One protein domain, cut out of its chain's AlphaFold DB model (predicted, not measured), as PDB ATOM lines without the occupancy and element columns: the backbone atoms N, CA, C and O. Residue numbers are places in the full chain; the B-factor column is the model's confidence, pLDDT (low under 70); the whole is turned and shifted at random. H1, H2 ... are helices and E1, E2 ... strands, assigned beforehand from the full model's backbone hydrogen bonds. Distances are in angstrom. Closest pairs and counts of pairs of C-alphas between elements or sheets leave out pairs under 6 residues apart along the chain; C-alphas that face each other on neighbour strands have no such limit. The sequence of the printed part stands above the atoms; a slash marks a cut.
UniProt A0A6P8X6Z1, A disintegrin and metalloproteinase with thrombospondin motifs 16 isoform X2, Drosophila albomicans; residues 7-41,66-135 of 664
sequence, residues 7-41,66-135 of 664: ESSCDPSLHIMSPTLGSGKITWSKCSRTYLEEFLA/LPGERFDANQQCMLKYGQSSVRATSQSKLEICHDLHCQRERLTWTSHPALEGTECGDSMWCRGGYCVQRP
ATOM      1  N   GLU A   7    -162.612 515.163 -38.795       73.12
ATOM      2  CA  GLU A   7    -163.998 515.586 -38.548       73.12
ATOM      3  C   GLU A   7    -164.539 514.997 -37.235       73.12
ATOM      4  O   GLU A   7    -165.160 515.711 -36.453       73.12
ATOM      5  N   SER A   8    -164.222 513.732 -36.925       67.88
ATOM      6  CA  SER A   8    -164.530 513.116 -35.627       67.88
ATOM      7  C   SER A   8    -163.553 513.509 -34.507       67.88
ATOM      8  O   SER A   8    -163.614 512.935 -33.426       67.88
ATOM      9  N   SER A   9    -162.631 514.453 -34.739       75.19
ATOM     10  CA  SER A   9    -161.555 514.834 -33.805       75.19
ATOM     11  C   SER A   9    -160.621 513.682 -33.383       75.19
ATOM     12  O   SER A   9    -160.087 513.692 -32.272       75.19
ATOM     13  N   CYS A  10    -160.385 512.701 -34.265       77.62
ATOM     14  CA  CYS A  10    -159.373 511.654 -34.073       77.62
ATOM     15  C   CYS A  10    -158.347 511.629 -35.213       77.62
ATOM     16  O   CYS A  10    -158.614 512.067 -36.332       77.62
ATOM     17  N   ASP A  11    -157.141 511.136 -34.923       70.94
ATOM     18  CA  ASP A  11    -156.058 511.140 -35.904       70.94
ATOM     19  C   ASP A  11    -156.225 510.006 -36.943       70.94
ATOM     20  O   ASP A  11    -156.261 508.833 -36.558       70.94
ATOM     21  N   PRO A  12    -156.290 510.318 -38.254       75.81
ATOM     22  CA  PRO A  12    -156.479 509.335 -39.324       75.81
ATOM     23  C   PRO A  12    -155.199 508.555 -39.697       75.81
ATOM     24  O   PRO A  12    -155.151 507.933 -40.765       75.81
ATOM     25  N   SER A  13    -154.134 508.628 -38.890       66.81
ATOM     26  CA  SER A  13    -152.820 508.051 -39.201       66.81
ATOM     27  C   SER A  13    -152.149 507.237 -38.084       66.81
ATOM     28  O   SER A  13    -151.131 506.609 -38.368       66.81
ATOM     29  N   LEU A  14    -152.700 507.177 -36.864       64.19
ATOM     30  CA  LEU A  14    -152.019 506.589 -35.689       64.19
ATOM     31  C   LEU A  14    -152.631 505.287 -35.135       64.19
ATOM     32  O   LEU A  14    -152.007 504.609 -34.320       64.19
ATOM     33  N   HIS A  15    -153.849 504.933 -35.539       82.00
ATOM     34  CA  HIS A  15    -154.673 503.929 -34.851       82.00
ATOM     35  C   HIS A  15    -155.197 502.827 -35.785       82.00
ATOM     36  O   HIS A  15    -155.184 502.973 -37.004       82.00
ATOM     37  N   ILE A  16    -155.697 501.726 -35.214       88.69
ATOM     38  CA  ILE A  16    -156.251 500.567 -35.943       88.69
ATOM     39  C   ILE A  16    -157.366 500.982 -36.919       88.69
ATOM     40  O   ILE A  16    -157.424 500.462 -38.029       88.69
ATOM     41  N   MET A  17    -158.212 501.944 -36.535       90.25
ATOM     42  CA  MET A  17    -159.310 502.453 -37.368       90.25
ATOM     43  C   MET A  17    -158.910 503.643 -38.250       90.25
ATOM     44  O   MET A  17    -159.775 504.305 -38.825       90.25
ATOM     45  N   SER A  18    -157.615 503.923 -38.406       84.12
ATOM     46  CA  SER A  18    -157.148 504.878 -39.410       84.12
ATOM     47  C   SER A  18    -157.587 504.440 -40.819       84.12
ATOM     48  O   SER A  18    -157.423 503.270 -41.162       84.12
ATOM     49  N   PRO A  19    -158.052 505.351 -41.698       79.94
ATOM     50  CA  PRO A  19    -158.464 505.036 -43.075       79.94
ATOM     51  C   PRO A  19    -157.335 504.523 -43.992       79.94
ATOM     52  O   PRO A  19    -157.551 504.288 -45.179       79.94
ATOM     53  N   THR A  20    -156.121 504.358 -43.464       74.94
ATOM     54  CA  THR A  20    -154.960 503.772 -44.138       74.94
ATOM     55  C   THR A  20    -154.291 502.757 -43.215       74.94
ATOM     56  O   THR A  20    -154.189 502.990 -42.010       74.94
ATOM     57  N   LEU A  21    -153.744 501.674 -43.774       71.12
ATOM     58  CA  LEU A  21    -152.790 500.809 -43.064       71.12
ATOM     59  C   LEU A  21    -151.432 501.521 -42.892       71.12
ATOM     60  O   LEU A  21    -151.235 502.629 -43.397       71.12
ATOM     61  N   GLY A  22    -150.500 500.930 -42.144       63.69
ATOM     62  CA  GLY A  22    -149.144 501.464 -41.967       63.69
ATOM     63  C   GLY A  22    -148.514 501.146 -40.611       63.69
ATOM     64  O   GLY A  22    -149.113 500.472 -39.772       63.69
ATOM     65  N   SER A  23    -147.303 501.663 -40.430       67.31
ATOM     66  CA  SER A  23    -146.457 501.559 -39.240       67.31
ATOM     67  C   SER A  23    -147.193 501.947 -37.946       67.31
ATOM     68  O   SER A  23    -147.994 502.879 -37.946       67.31
ATOM     69  N   GLY A  24    -146.926 501.249 -36.840       64.94
ATOM     70  CA  GLY A  24    -147.373 501.614 -35.486       64.94
ATOM     71  C   GLY A  24    -148.869 501.466 -35.162       64.94
ATOM     72  O   GLY A  24    -149.255 501.631 -34.005       64.94
ATOM     73  N   LYS A  25    -149.731 501.128 -36.132       77.81
ATOM     74  CA  LYS A  25    -151.205 501.119 -35.988       77.81
ATOM     75  C   LYS A  25    -151.750 499.900 -35.226       77.81
ATOM     76  O   LYS A  25    -152.449 499.059 -35.783       77.81
ATOM     77  N   ILE A  26    -151.437 499.821 -33.934       75.50
ATOM     78  CA  ILE A  26    -151.814 498.720 -33.019       75.50
ATOM     79  C   ILE A  26    -152.721 499.144 -31.852       75.50
ATOM     80  O   ILE A  26    -153.074 498.323 -31.008       75.50
ATOM     81  N   THR A  27    -153.080 500.425 -31.765       79.81
ATOM     82  CA  THR A  27    -153.950 500.963 -30.707       79.81
ATOM     83  C   THR A  27    -155.272 501.457 -31.281       79.81
ATOM     84  O   THR A  27    -155.330 501.910 -32.421       79.81
ATOM     85  N   TRP A  28    -156.341 501.396 -30.488       84.75
ATOM     86  CA  TRP A  28    -157.627 502.009 -30.825       84.75
ATOM     87  C   TRP A  28    -157.645 503.475 -30.378       84.75
ATOM     88  O   TRP A  28    -157.122 503.801 -29.309       84.75
ATOM     89  N   SER A  29    -158.268 504.351 -31.167       85.00
ATOM     90  CA  SER A  29    -158.408 505.768 -30.816       85.00
ATOM     91  C   SER A  29    -159.443 505.995 -29.702       85.00
ATOM     92  O   SER A  29    -160.203 505.096 -29.321       85.00
ATOM     93  N   LYS A  30    -159.544 507.241 -29.218       81.06
ATOM     94  CA  LYS A  30    -160.648 507.663 -28.340       81.06
ATOM     95  C   LYS A  30    -162.014 507.483 -29.024       81.06
ATOM     96  O   LYS A  30    -162.931 506.967 -28.395       81.06
ATOM     97  N   CYS A  31    -162.131 507.863 -30.297       84.50
ATOM     98  CA  CYS A  31    -163.374 507.799 -31.072       84.50
ATOM     99  C   CYS A  31    -163.786 506.351 -31.363       84.50
ATOM    100  O   CYS A  31    -164.947 505.997 -31.193       84.50
ATOM    101  N   SER A  32    -162.818 505.496 -31.710       87.25
ATOM    102  CA  SER A  32    -163.004 504.050 -31.865       87.25
ATOM    103  C   SER A  32    -163.601 503.419 -30.604       87.25
ATOM    104  O   SER A  32    -164.569 502.664 -30.675       87.25
ATOM    105  N   ARG A  33    -163.040 503.759 -29.434       89.44
ATOM    106  CA  ARG A  33    -163.519 503.259 -28.143       89.44
ATOM    107  C   ARG A  33    -164.921 503.780 -27.822       89.44
ATOM    108  O   ARG A  33    -165.768 502.978 -27.466       89.44
ATOM    109  N   THR A  34    -165.181 505.076 -27.985       85.06
ATOM    110  CA  THR A  34    -166.503 505.648 -27.688       85.06
ATOM    111  C   THR A  34    -167.591 505.136 -28.630       85.06
ATOM    112  O   THR A  34    -168.656 504.771 -28.151       85.06
ATOM    113  N   TYR A  35    -167.295 504.925 -29.915       90.75
ATOM    114  CA  TYR A  35    -168.204 504.205 -30.813       90.75
ATOM    115  C   TYR A  35    -168.489 502.774 -30.318       90.75
ATOM    116  O   TYR A  35    -169.610 502.290 -30.437       90.75
ATOM    117  N   LEU A  36    -167.482 502.059 -29.794       90.81
ATOM    118  CA  LEU A  36    -167.683 500.710 -29.252       90.81
ATOM    119  C   LEU A  36    -168.546 500.733 -27.983       90.81
ATOM    120  O   LEU A  36    -169.437 499.904 -27.850       90.81
ATOM    121  N   GLU A  37    -168.300 501.692 -27.087       90.06
ATOM    122  CA  GLU A  37    -169.087 501.940 -25.872       90.06
ATOM    123  C   GLU A  37    -170.562 502.241 -26.235       90.06
ATOM    124  O   GLU A  37    -171.470 501.635 -25.670       90.06
ATOM    125  N   GLU A  38    -170.808 503.086 -27.244       89.88
ATOM    126  CA  GLU A  38    -172.142 503.409 -27.779       89.88
ATOM    127  C   GLU A  38    -172.831 502.225 -28.480       89.88
ATOM    128  O   GLU A  38    -174.049 502.081 -28.384       89.88
ATOM    129  N   PHE A  39    -172.081 501.383 -29.198       91.69
ATOM    130  CA  PHE A  39    -172.615 500.205 -29.892       91.69
ATOM    131  C   PHE A  39    -172.966 499.070 -28.923       91.69
ATOM    132  O   PHE A  39    -174.032 498.475 -29.046       91.69
ATOM    133  N   LEU A  40    -172.115 498.800 -27.928       90.69
ATOM    134  CA  LEU A  40    -172.365 497.778 -26.904       90.69
ATOM    135  C   LEU A  40    -173.543 498.130 -25.974       90.69
ATOM    136  O   LEU A  40    -174.047 497.252 -25.283       90.69
ATOM    137  N   ALA A  41    -173.991 499.388 -25.965       88.88
ATOM    138  CA  ALA A  41    -175.196 499.835 -25.265       88.88
ATOM    139  C   ALA A  41    -176.499 499.662 -26.082       88.88
ATOM    140  O   ALA A  41    -177.576 500.010 -25.596       88.88
ATOM    141  N   LEU A  66    -146.685 483.315 -27.838       85.00
ATOM    142  CA  LEU A  66    -147.156 484.461 -28.603       85.00
ATOM    143  C   LEU A  66    -147.031 484.207 -30.118       85.00
ATOM    144  O   LEU A  66    -146.167 483.443 -30.558       85.00
ATOM    145  N   PRO A  67    -147.837 484.879 -30.964       90.06
ATOM    146  CA  PRO A  67    -147.787 484.670 -32.411       90.06
ATOM    147  C   PRO A  67    -146.402 484.900 -33.042       90.06
ATOM    148  O   PRO A  67    -146.051 484.184 -33.970       90.06
ATOM    149  N   GLY A  68    -145.598 485.835 -32.531       91.50
ATOM    150  CA  GLY A  68    -144.236 486.118 -33.001       91.50
ATOM    151  C   GLY A  68    -143.146 485.189 -32.450       91.50
ATOM    152  O   GLY A  68    -142.038 485.182 -32.976       91.50
ATOM    153  N   GLU A  69    -143.451 484.383 -31.428       88.00
ATOM    154  CA  GLU A  69    -142.598 483.257 -31.003       88.00
ATOM    155  C   GLU A  69    -142.842 482.022 -31.885       88.00
ATOM    156  O   GLU A  69    -141.949 481.203 -32.080       88.00
ATOM    157  N   ARG A  70    -144.049 481.917 -32.457       87.62
ATOM    158  CA  ARG A  70    -144.457 480.861 -33.397       87.62
ATOM    159  C   ARG A  70    -144.134 481.180 -34.857       87.62
ATOM    160  O   ARG A  70    -143.979 480.257 -35.648       87.62
ATOM    161  N   PHE A  71    -144.091 482.466 -35.205       90.50
ATOM    162  CA  PHE A  71    -143.838 482.972 -36.550       90.50
ATOM    163  C   PHE A  71    -142.779 484.071 -36.493       90.50
ATOM    164  O   PHE A  71    -143.086 485.213 -36.151       90.50
ATOM    165  N   ASP A  72    -141.531 483.744 -36.833       90.62
ATOM    166  CA  ASP A  72    -140.428 484.713 -36.801       90.62
ATOM    167  C   ASP A  72    -140.580 485.842 -37.851       90.62
ATOM    168  O   ASP A  72    -141.463 485.821 -38.713       90.62
ATOM    169  N   ALA A  73    -139.710 486.855 -37.791       93.56
ATOM    170  CA  ALA A  73    -139.760 488.017 -38.685       93.56
ATOM    171  C   ALA A  73    -139.625 487.668 -40.187       93.56
ATOM    172  O   ALA A  73    -140.202 488.352 -41.031       93.56
ATOM    173  N   ASN A  74    -138.899 486.605 -40.542       91.50
ATOM    174  CA  ASN A  74    -138.822 486.112 -41.919       91.50
ATOM    175  C   ASN A  74    -140.089 485.348 -42.293       91.50
ATOM    176  O   ASN A  74    -140.618 485.553 -43.381       91.50
ATOM    177  N   GLN A  75    -140.612 484.513 -41.393       94.38
ATOM    178  CA  GLN A  75    -141.851 483.761 -41.617       94.38
ATOM    179  C   GLN A  75    -143.056 484.697 -41.797       94.38
ATOM    180  O   GLN A  75    -143.880 484.471 -42.681       94.38
ATOM    181  N   GLN A  76    -143.121 485.803 -41.050       94.06
ATOM    182  CA  GLN A  76    -144.107 486.874 -41.251       94.06
ATOM    183  C   GLN A  76    -143.996 487.500 -42.656       94.06
ATOM    184  O   GLN A  76    -145.006 487.661 -43.345       94.06
ATOM    185  N   CYS A  77    -142.778 487.789 -43.129       91.94
ATOM    186  CA  CYS A  77    -142.555 488.281 -44.493       91.94
ATOM    187  C   CYS A  77    -142.923 487.250 -45.572       91.94
ATOM    188  O   CYS A  77    -143.574 487.601 -46.559       91.94
ATOM    189  N   MET A  78    -142.559 485.984 -45.368       94.00
ATOM    190  CA  MET A  78    -142.859 484.850 -46.244       94.00
ATOM    191  C   MET A  78    -144.371 484.642 -46.405       94.00
ATOM    192  O   MET A  78    -144.859 484.509 -47.527       94.00
ATOM    193  N   LEU A  79    -145.123 484.679 -45.298       91.94
ATOM    194  CA  LEU A  79    -146.582 484.526 -45.281       91.94
ATOM    195  C   LEU A  79    -147.311 485.661 -46.016       91.94
ATOM    196  O   LEU A  79    -148.374 485.427 -46.587       91.94
ATOM    197  N   LYS A  80    -146.754 486.881 -46.028       88.25
ATOM    198  CA  LYS A  80    -147.396 488.048 -46.652       88.25
ATOM    199  C   LYS A  80    -146.983 488.305 -48.106       88.25
ATOM    200  O   LYS A  80    -147.822 488.702 -48.910       88.25
ATOM    201  N   TYR A  81    -145.708 488.111 -48.446       88.69
ATOM    202  CA  TYR A  81    -145.142 488.467 -49.762       88.69
ATOM    203  C   TYR A  81    -144.691 487.253 -50.599       88.69
ATOM    204  O   TYR A  81    -144.234 487.417 -51.738       88.69
ATOM    205  N   GLY A  82    -144.862 486.035 -50.075       89.81
ATOM    206  CA  GLY A  82    -144.566 484.769 -50.745       89.81
ATOM    207  C   GLY A  82    -143.197 484.181 -50.389       89.81
ATOM    208  O   GLY A  82    -142.337 484.861 -49.829       89.81
ATOM    209  N   GLN A  83    -143.000 482.911 -50.757       89.12
ATOM    210  CA  GLN A  83    -141.980 481.991 -50.224       89.12
ATOM    211  C   GLN A  83    -140.532 482.517 -50.142       89.12
ATOM    212  O   GLN A  83    -139.795 482.119 -49.246       89.12
ATOM    213  N   SER A  84    -140.105 483.384 -51.063       90.62
ATOM    214  CA  SER A  84    -138.738 483.930 -51.124       90.62
ATOM    215  C   SER A  84    -138.553 485.271 -50.395       90.62
ATOM    216  O   SER A  84    -137.521 485.921 -50.560       90.62
ATOM    217  N   SER A  85    -139.541 485.704 -49.607       93.19
ATOM    218  CA  SER A  85    -139.533 486.992 -48.900       93.19
ATOM    219  C   SER A  85    -139.042 486.835 -47.464       93.19
ATOM    220  O   SER A  85    -139.568 486.018 -46.712       93.19
ATOM    221  N   VAL A  86    -138.071 487.652 -47.064       93.94
ATOM    222  CA  VAL A  86    -137.412 487.612 -45.745       93.94
ATOM    223  C   VAL A  86    -137.461 488.982 -45.068       93.94
ATOM    224  O   VAL A  86    -137.838 489.972 -45.699       93.94
ATOM    225  N   ARG A  87    -137.066 489.079 -43.795       94.25
ATOM    226  CA  ARG A  87    -136.873 490.370 -43.121       94.25
ATOM    227  C   ARG A  87    -135.766 491.157 -43.835       94.25
ATOM    228  O   ARG A  87    -134.680 490.624 -44.056       94.25
ATOM    229  N   ALA A  88    -136.012 492.423 -44.162       92.50
ATOM    230  CA  ALA A  88    -135.023 493.275 -44.816       92.50
ATOM    231  C   ALA A  88    -133.783 493.458 -43.926       92.50
ATOM    232  O   ALA A  88    -133.882 493.893 -42.776       92.50
ATOM    233  N   THR A  89    -132.598 493.136 -44.452       88.75
ATOM    234  CA  THR A  89    -131.345 493.205 -43.679       88.75
ATOM    235  C   THR A  89    -130.923 494.637 -43.360       88.75
ATOM    236  O   THR A  89    -130.254 494.857 -42.356       88.75
ATOM    237  N   SER A  90    -131.374 495.600 -44.166       88.19
ATOM    238  CA  SER A  90    -131.152 497.041 -44.013       88.19
ATOM    239  C   SER A  90    -131.907 497.693 -42.848       88.19
ATOM    240  O   SER A  90    -131.563 498.810 -42.474       88.19
ATOM    241  N   GLN A  91    -132.920 497.036 -42.273       90.31
ATOM    242  CA  GLN A  91    -133.652 497.561 -41.116       90.31
ATOM    243  C   GLN A  91    -132.993 497.126 -39.798       90.31
ATOM    244  O   GLN A  91    -132.581 495.966 -39.662       90.31
ATOM    245  N   SER A  92    -132.973 498.007 -38.791       86.19
ATOM    246  CA  SER A  92    -132.611 497.635 -37.418       86.19
ATOM    247  C   SER A  92    -133.559 496.564 -36.866       86.19
ATOM    248  O   SER A  92    -134.774 496.648 -37.056       86.19
ATOM    249  N   LYS A  93    -133.034 495.563 -36.138       85.06
ATOM    250  CA  LYS A  93    -133.892 494.578 -35.447       85.06
ATOM    251  C   LYS A  93    -134.821 495.252 -34.421       85.06
ATOM    252  O   LYS A  93    -135.949 494.802 -34.261       85.06
ATOM    253  N   LEU A  94    -134.381 496.338 -33.777       80.88
ATOM    254  CA  LEU A  94    -135.132 497.021 -32.712       80.88
ATOM    255  C   LEU A  94    -136.419 497.699 -33.223       80.88
ATOM    256  O   LEU A  94    -137.356 497.910 -32.456       80.88
ATOM    257  N   GLU A  95    -136.475 498.040 -34.513       80.38
ATOM    258  CA  GLU A  95    -137.557 498.830 -35.120       80.38
ATOM    259  C   GLU A  95    -138.695 497.969 -35.692       80.38
ATOM    260  O   GLU A  95    -139.804 498.469 -35.889       80.38
ATOM    261  N   ILE A  96    -138.459 496.666 -35.911       91.94
ATOM    262  CA  ILE A  96    -139.416 495.762 -36.580       91.94
ATOM    263  C   ILE A  96    -140.769 495.684 -35.861       91.94
ATOM    264  O   ILE A  96    -141.803 495.441 -36.480       91.94
ATOM    265  N   CYS A  97    -140.769 495.901 -34.545       85.69
ATOM    266  CA  CYS A  97    -141.968 495.880 -33.715       85.69
ATOM    267  C   CYS A  97    -142.950 496.999 -34.085       85.69
ATOM    268  O   CYS A  97    -144.157 496.811 -33.960       85.69
ATOM    269  N   HIS A  98    -142.442 498.131 -34.578       82.75
ATOM    270  CA  HIS A  98    -143.250 499.255 -35.035       82.75
ATOM    271  C   HIS A  98    -143.679 499.082 -36.501       82.75
ATOM    272  O   HIS A  98    -144.833 499.340 -36.842       82.75
ATOM    273  N   ASP A  99    -142.781 498.606 -37.366       85.25
ATOM    274  CA  ASP A  99    -143.092 498.192 -38.742       85.25
ATOM    275  C   ASP A  99    -142.054 497.179 -39.231       85.25
ATOM    276  O   ASP A  99    -140.860 497.459 -39.207       85.25
ATOM    277  N   LEU A 100    -142.482 496.005 -39.679       89.88
ATOM    278  CA  LEU A 100    -141.606 494.978 -40.229       89.88
ATOM    279  C   LEU A 100    -141.300 495.284 -41.701       89.88
ATOM    280  O   LEU A 100    -142.189 495.220 -42.549       89.88
ATOM    281  N   HIS A 101    -140.044 495.563 -42.047       92.38
ATOM    282  CA  HIS A 101    -139.646 495.673 -43.451       92.38
ATOM    283  C   HIS A 101    -139.339 494.288 -44.029       92.38
ATOM    284  O   HIS A 101    -138.549 493.523 -43.468       92.38
ATOM    285  N   CYS A 102    -139.922 493.984 -45.186       92.88
ATOM    286  CA  CYS A 102    -139.739 492.722 -45.893       92.88
ATOM    287  C   CYS A 102    -139.003 492.941 -47.214       92.88
ATOM    288  O   CYS A 102    -139.365 493.826 -47.988       92.88
ATOM    289  N   GLN A 103    -137.996 492.115 -47.488       93.62
ATOM    290  CA  GLN A 103    -137.202 492.138 -48.711       93.62
ATOM    291  C   GLN A 103    -137.457 490.883 -49.548       93.62
ATOM    292  O   GLN A 103    -137.493 489.766 -49.028       93.62
ATOM    293  N   ARG A 104    -137.558 491.068 -50.866       91.56
ATOM    294  CA  ARG A 104    -137.486 489.998 -51.868       91.56
ATOM    295  C   ARG A 104    -136.608 490.484 -53.012       91.56
ATOM    296  O   ARG A 104    -136.750 491.619 -53.464       91.56
ATOM    297  N   GLU A 105    -135.672 489.646 -53.448       85.00
ATOM    298  CA  GLU A 105    -134.621 490.029 -54.401       85.00
ATOM    299  C   GLU A 105    -133.843 491.269 -53.891       85.00
ATOM    300  O   GLU A 105    -133.071 491.171 -52.936       85.00
ATOM    301  N   ARG A 106    -134.066 492.447 -54.490       80.56
ATOM    302  CA  ARG A 106    -133.481 493.742 -54.078       80.56
ATOM    303  C   ARG A 106    -134.524 494.800 -53.695       80.56
ATOM    304  O   ARG A 106    -134.152 495.925 -53.379       80.56
ATOM    305  N   LEU A 107    -135.811 494.462 -53.734       83.44
ATOM    306  CA  LEU A 107    -136.897 495.370 -53.374       83.44
ATOM    307  C   LEU A 107    -137.283 495.158 -51.908       83.44
ATOM    308  O   LEU A 107    -137.288 494.031 -51.417       83.44
ATOM    309  N   THR A 108    -137.584 496.257 -51.216       88.38
ATOM    310  CA  THR A 108    -138.017 496.271 -49.813       88.38
ATOM    311  C   THR A 108    -139.377 496.950 -49.712       88.38
ATOM    312  O   THR A 108    -139.581 498.005 -50.311       88.38
ATOM    313  N   TRP A 109    -140.288 496.366 -48.937       80.94
ATOM    314  CA  TRP A 109    -141.621 496.900 -48.666       80.94
ATOM    315  C   TRP A 109    -141.860 496.984 -47.156       80.94
ATOM    316  O   TRP A 109    -141.515 496.060 -46.417       80.94
ATOM    317  N   THR A 110    -142.485 498.072 -46.704       79.38
ATOM    318  CA  THR A 110    -143.069 498.176 -45.357       79.38
ATOM    319  C   THR A 110    -144.242 497.209 -45.234       79.38
ATOM    320  O   THR A 110    -144.979 496.999 -46.208       79.38
ATOM    321  N   SER A 111    -144.417 496.586 -44.066       75.69
ATOM    322  CA  SER A 111    -145.396 495.513 -43.900       75.69
ATOM    323  C   SER A 111    -146.541 495.890 -42.967       75.69
ATOM    324  O   SER A 111    -147.660 496.152 -43.416       75.69
ATOM    325  N   HIS A 112    -146.271 495.758 -41.681       81.00
ATOM    326  CA  HIS A 112    -147.135 495.908 -40.524       81.00
ATOM    327  C   HIS A 112    -146.218 495.744 -39.300       81.00
ATOM    328  O   HIS A 112    -145.172 495.101 -39.421       81.00
ATOM    329  N   PRO A 113    -146.596 496.259 -38.123       88.12
ATOM    330  CA  PRO A 113    -145.964 495.910 -36.848       88.12
ATOM    331  C   PRO A 113    -145.650 494.405 -36.746       88.12
ATOM    332  O   PRO A 113    -146.510 493.577 -37.072       88.12
ATOM    333  N   ALA A 114    -144.432 494.034 -36.340       91.31
ATOM    334  CA  ALA A 114    -144.101 492.628 -36.109       91.31
ATOM    335  C   ALA A 114    -144.926 492.054 -34.945       91.31
ATOM    336  O   ALA A 114    -145.244 492.751 -33.978       91.31
ATOM    337  N   LEU A 115    -145.274 490.770 -35.041       93.44
ATOM    338  CA  LEU A 115    -146.154 490.102 -34.081       93.44
ATOM    339  C   LEU A 115    -145.613 490.148 -32.639       93.44
ATOM    340  O   LEU A 115    -144.404 490.081 -32.407       93.44
ATOM    341  N   GLU A 116    -146.525 490.180 -31.663       91.12
ATOM    342  CA  GLU A 116    -146.213 489.996 -30.237       91.12
ATOM    343  C   GLU A 116    -145.272 488.799 -30.038       91.12
ATOM    344  O   GLU A 116    -145.582 487.701 -30.493       91.12
ATOM    345  N   GLY A 117    -144.138 489.004 -29.371       91.31
ATOM    346  CA  GLY A 117    -143.128 487.974 -29.118       91.31
ATOM    347  C   GLY A 117    -142.016 487.842 -30.166       91.31
ATOM    348  O   GLY A 117    -141.025 487.173 -29.885       91.31
ATOM    349  N   THR A 118    -142.117 488.506 -31.327       93.75
ATOM    350  CA  THR A 118    -141.067 488.455 -32.368       93.75
ATOM    351  C   THR A 118    -139.728 488.939 -31.812       93.75
ATOM    352  O   THR A 118    -139.673 489.984 -31.162       93.75
ATOM    353  N   GLU A 119    -138.637 488.217 -32.074       92.44
ATOM    354  CA  GLU A 119    -137.294 488.624 -31.650       92.44
ATOM    355  C   GLU A 119    -136.830 489.903 -32.365       92.44
ATOM    356  O   GLU A 119    -136.730 489.948 -33.590       92.44
ATOM    357  N   CYS A 120    -136.493 490.925 -31.577       93.06
ATOM    358  CA  CYS A 120    -136.068 492.248 -32.044       93.06
ATOM    359  C   CYS A 120    -134.686 492.673 -31.509       93.06
ATOM    360  O   CYS A 120    -134.224 493.779 -31.778       93.06
ATOM    361  N   GLY A 121    -134.006 491.804 -30.760       88.25
ATOM    362  CA  GLY A 121    -132.719 492.075 -30.118       88.25
ATOM    363  C   GLY A 121    -132.353 490.967 -29.131       88.25
ATOM    364  O   GLY A 121    -133.181 490.101 -28.830       88.25
ATOM    365  N   ASP A 122    -131.124 490.990 -28.624       84.25
ATOM    366  CA  ASP A 122    -130.599 489.930 -27.760       84.25
ATOM    367  C   ASP A 122    -131.331 489.911 -26.412       84.25
ATOM    368  O   ASP A 122    -131.358 490.897 -25.679       84.25
ATOM    369  N   SER A 123    -131.987 488.790 -26.094       83.12
ATOM    370  CA  SER A 123    -132.952 488.692 -24.983       83.12
ATOM    371  C   SER A 123    -134.089 489.732 -25.033       83.12
ATOM    372  O   SER A 123    -134.659 490.081 -23.998       83.12
ATOM    373  N   MET A 124    -134.466 490.205 -26.226       86.94
ATOM    374  CA  MET A 124    -135.581 491.135 -26.443       86.94
ATOM    375  C   MET A 124    -136.681 490.528 -27.329       86.94
ATOM    376  O   MET A 124    -136.483 489.521 -28.021       86.94
ATOM    377  N   TRP A 125    -137.872 491.120 -27.270       91.06
ATOM    378  CA  TRP A 125    -139.045 490.743 -28.066       91.06
ATOM    379  C   TRP A 125    -140.013 491.914 -28.280       91.06
ATOM    380  O   TRP A 125    -140.028 492.876 -27.510       91.06
ATOM    381  N   CYS A 126    -140.838 491.829 -29.321       87.94
ATOM    382  CA  CYS A 126    -141.867 492.823 -29.605       87.94
ATOM    383  C   CYS A 126    -143.046 492.718 -28.633       87.94
ATOM    384  O   CYS A 126    -143.686 491.668 -28.538       87.94
ATOM    385  N   ARG A 127    -143.365 493.817 -27.942       85.00
ATOM    386  CA  ARG A 127    -144.535 493.966 -27.065       85.00
ATOM    387  C   ARG A 127    -145.144 495.349 -27.222       85.00
ATOM    388  O   ARG A 127    -144.453 496.352 -27.063       85.00
ATOM    389  N   GLY A 128    -146.437 495.412 -27.528       78.50
ATOM    390  CA  GLY A 128    -147.152 496.673 -27.713       78.50
ATOM    391  C   GLY A 128    -146.489 497.580 -28.752       78.50
ATOM    392  O   GLY A 128    -146.456 498.787 -28.555       78.50
ATOM    393  N   GLY A 129    -145.923 497.002 -29.819       79.81
ATOM    394  CA  GLY A 129    -145.248 497.739 -30.897       79.81
ATOM    395  C   GLY A 129    -143.813 498.184 -30.594       79.81
ATOM    396  O   GLY A 129    -143.142 498.705 -31.481       79.81
ATOM    397  N   TYR A 130    -143.310 497.944 -29.382       80.62
ATOM    398  CA  TYR A 130    -141.953 498.299 -28.968       80.62
ATOM    399  C   TYR A 130    -141.083 497.055 -28.790       80.62
ATOM    400  O   TYR A 130    -141.568 495.995 -28.395       80.62
ATOM    401  N   CYS A 131    -139.783 497.190 -29.047       86.25
ATOM    402  CA  CYS A 131    -138.812 496.174 -28.667       86.25
ATOM    403  C   CYS A 131    -138.490 496.315 -27.174       86.25
ATOM    404  O   CYS A 131    -137.962 497.343 -26.749       86.25
ATOM    405  N   VAL A 132    -138.820 495.301 -26.370       87.94
ATOM    406  CA  VAL A 132    -138.617 495.308 -24.910       87.94
ATOM    407  C   VAL A 132    -137.817 494.091 -24.458       87.94
ATOM    408  O   VAL A 132    -137.759 493.078 -25.154       87.94
ATOM    409  N   GLN A 133    -137.212 494.165 -23.275       80.44
ATOM    410  CA  GLN A 133    -136.492 493.038 -22.683       80.44
ATOM    411  C   GLN A 133    -137.452 491.885 -22.327       80.44
ATOM    412  O   GLN A 133    -138.578 492.108 -21.867       80.44
ATOM    413  N   ARG A 134    -137.015 490.640 -22.538       82.12
ATOM    414  CA  ARG A 134    -137.725 489.441 -22.072       82.12
ATOM    415  C   ARG A 134    -137.547 489.315 -20.550       82.12
ATOM    416  O   ARG A 134    -136.413 489.428 -20.085       82.12
ATOM    417  N   PRO A 135    -138.610 489.072 -19.760       65.06
ATOM    418  CA  PRO A 135    -138.468 488.879 -18.319       65.06
ATOM    419  C   PRO A 135    -137.642 487.625 -18.003       65.06
ATOM    420  O   PRO A 135    -138.034 486.519 -18.375       65.06
TER     421      PRO A 135
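AT A GLANCE: This is residues 7 to 41 and 66 to 135 of the 664 residues of the protein "A disintegrin and metalloproteinase with thrombospondin motifs 16 isoform X2" of Drosophila albomicans (UniProt A0A6P8X6Z1). With little regular structure, this is a loop-rich body with two small hairpins: E1 and E2 with H3 packed on E1, and E3 and E4 with short H2 near E3. Loop residues 7 to 29 lead to H1, and residues 33 to 41, of which 33 to 40 belong to H1, stick out. The printed part has 105 residues, ordered H1 H2 H3 E1 E2 E3 E4, class mixed, with only 40 in named elements. It is only just loose, close to compact: radius of gyration of the C-alphas 15.6 A, spans 47 by 35 by 20 A.

IN THESE COORDINATES: Find E1, residues 101 to 104, from (-139.646, 495.673, -43.451); E2 is 107 to 110, E3 124 to 127, E4 130 to 133. H3, 73 to 81, spans 12.3 A; H2 is 67 to 70; H1, 30 to 40, runs 15.4 A from (-160.648, 507.663, -28.340).

HOW THE PARTS SIT: In antiparallel hairpin E1 and E2, N 102 and O 109 are 2.9 A apart, within hydrogen-bond range; in antiparallel E3 and E4, also a hairpin, N 125 and O 132 are too, at 2.9 A. The closest C-alphas of H3 and E1, Cys 77 and Cys 102, are 5.4 A apart. H1 is apart from H2, H3 and the strands. Every O i to N i+4 pair is within range in H1 and H3; H2 is too short.

THE WHOLE: Residues 42 to 65 are cut out, a 32.2 A gap between C-alphas 41 and 66. Links H3 to E1 and E2 to E3 are long. Residues 8, 13 to 14, 22 to 24 and 135 have pLDDT under 70.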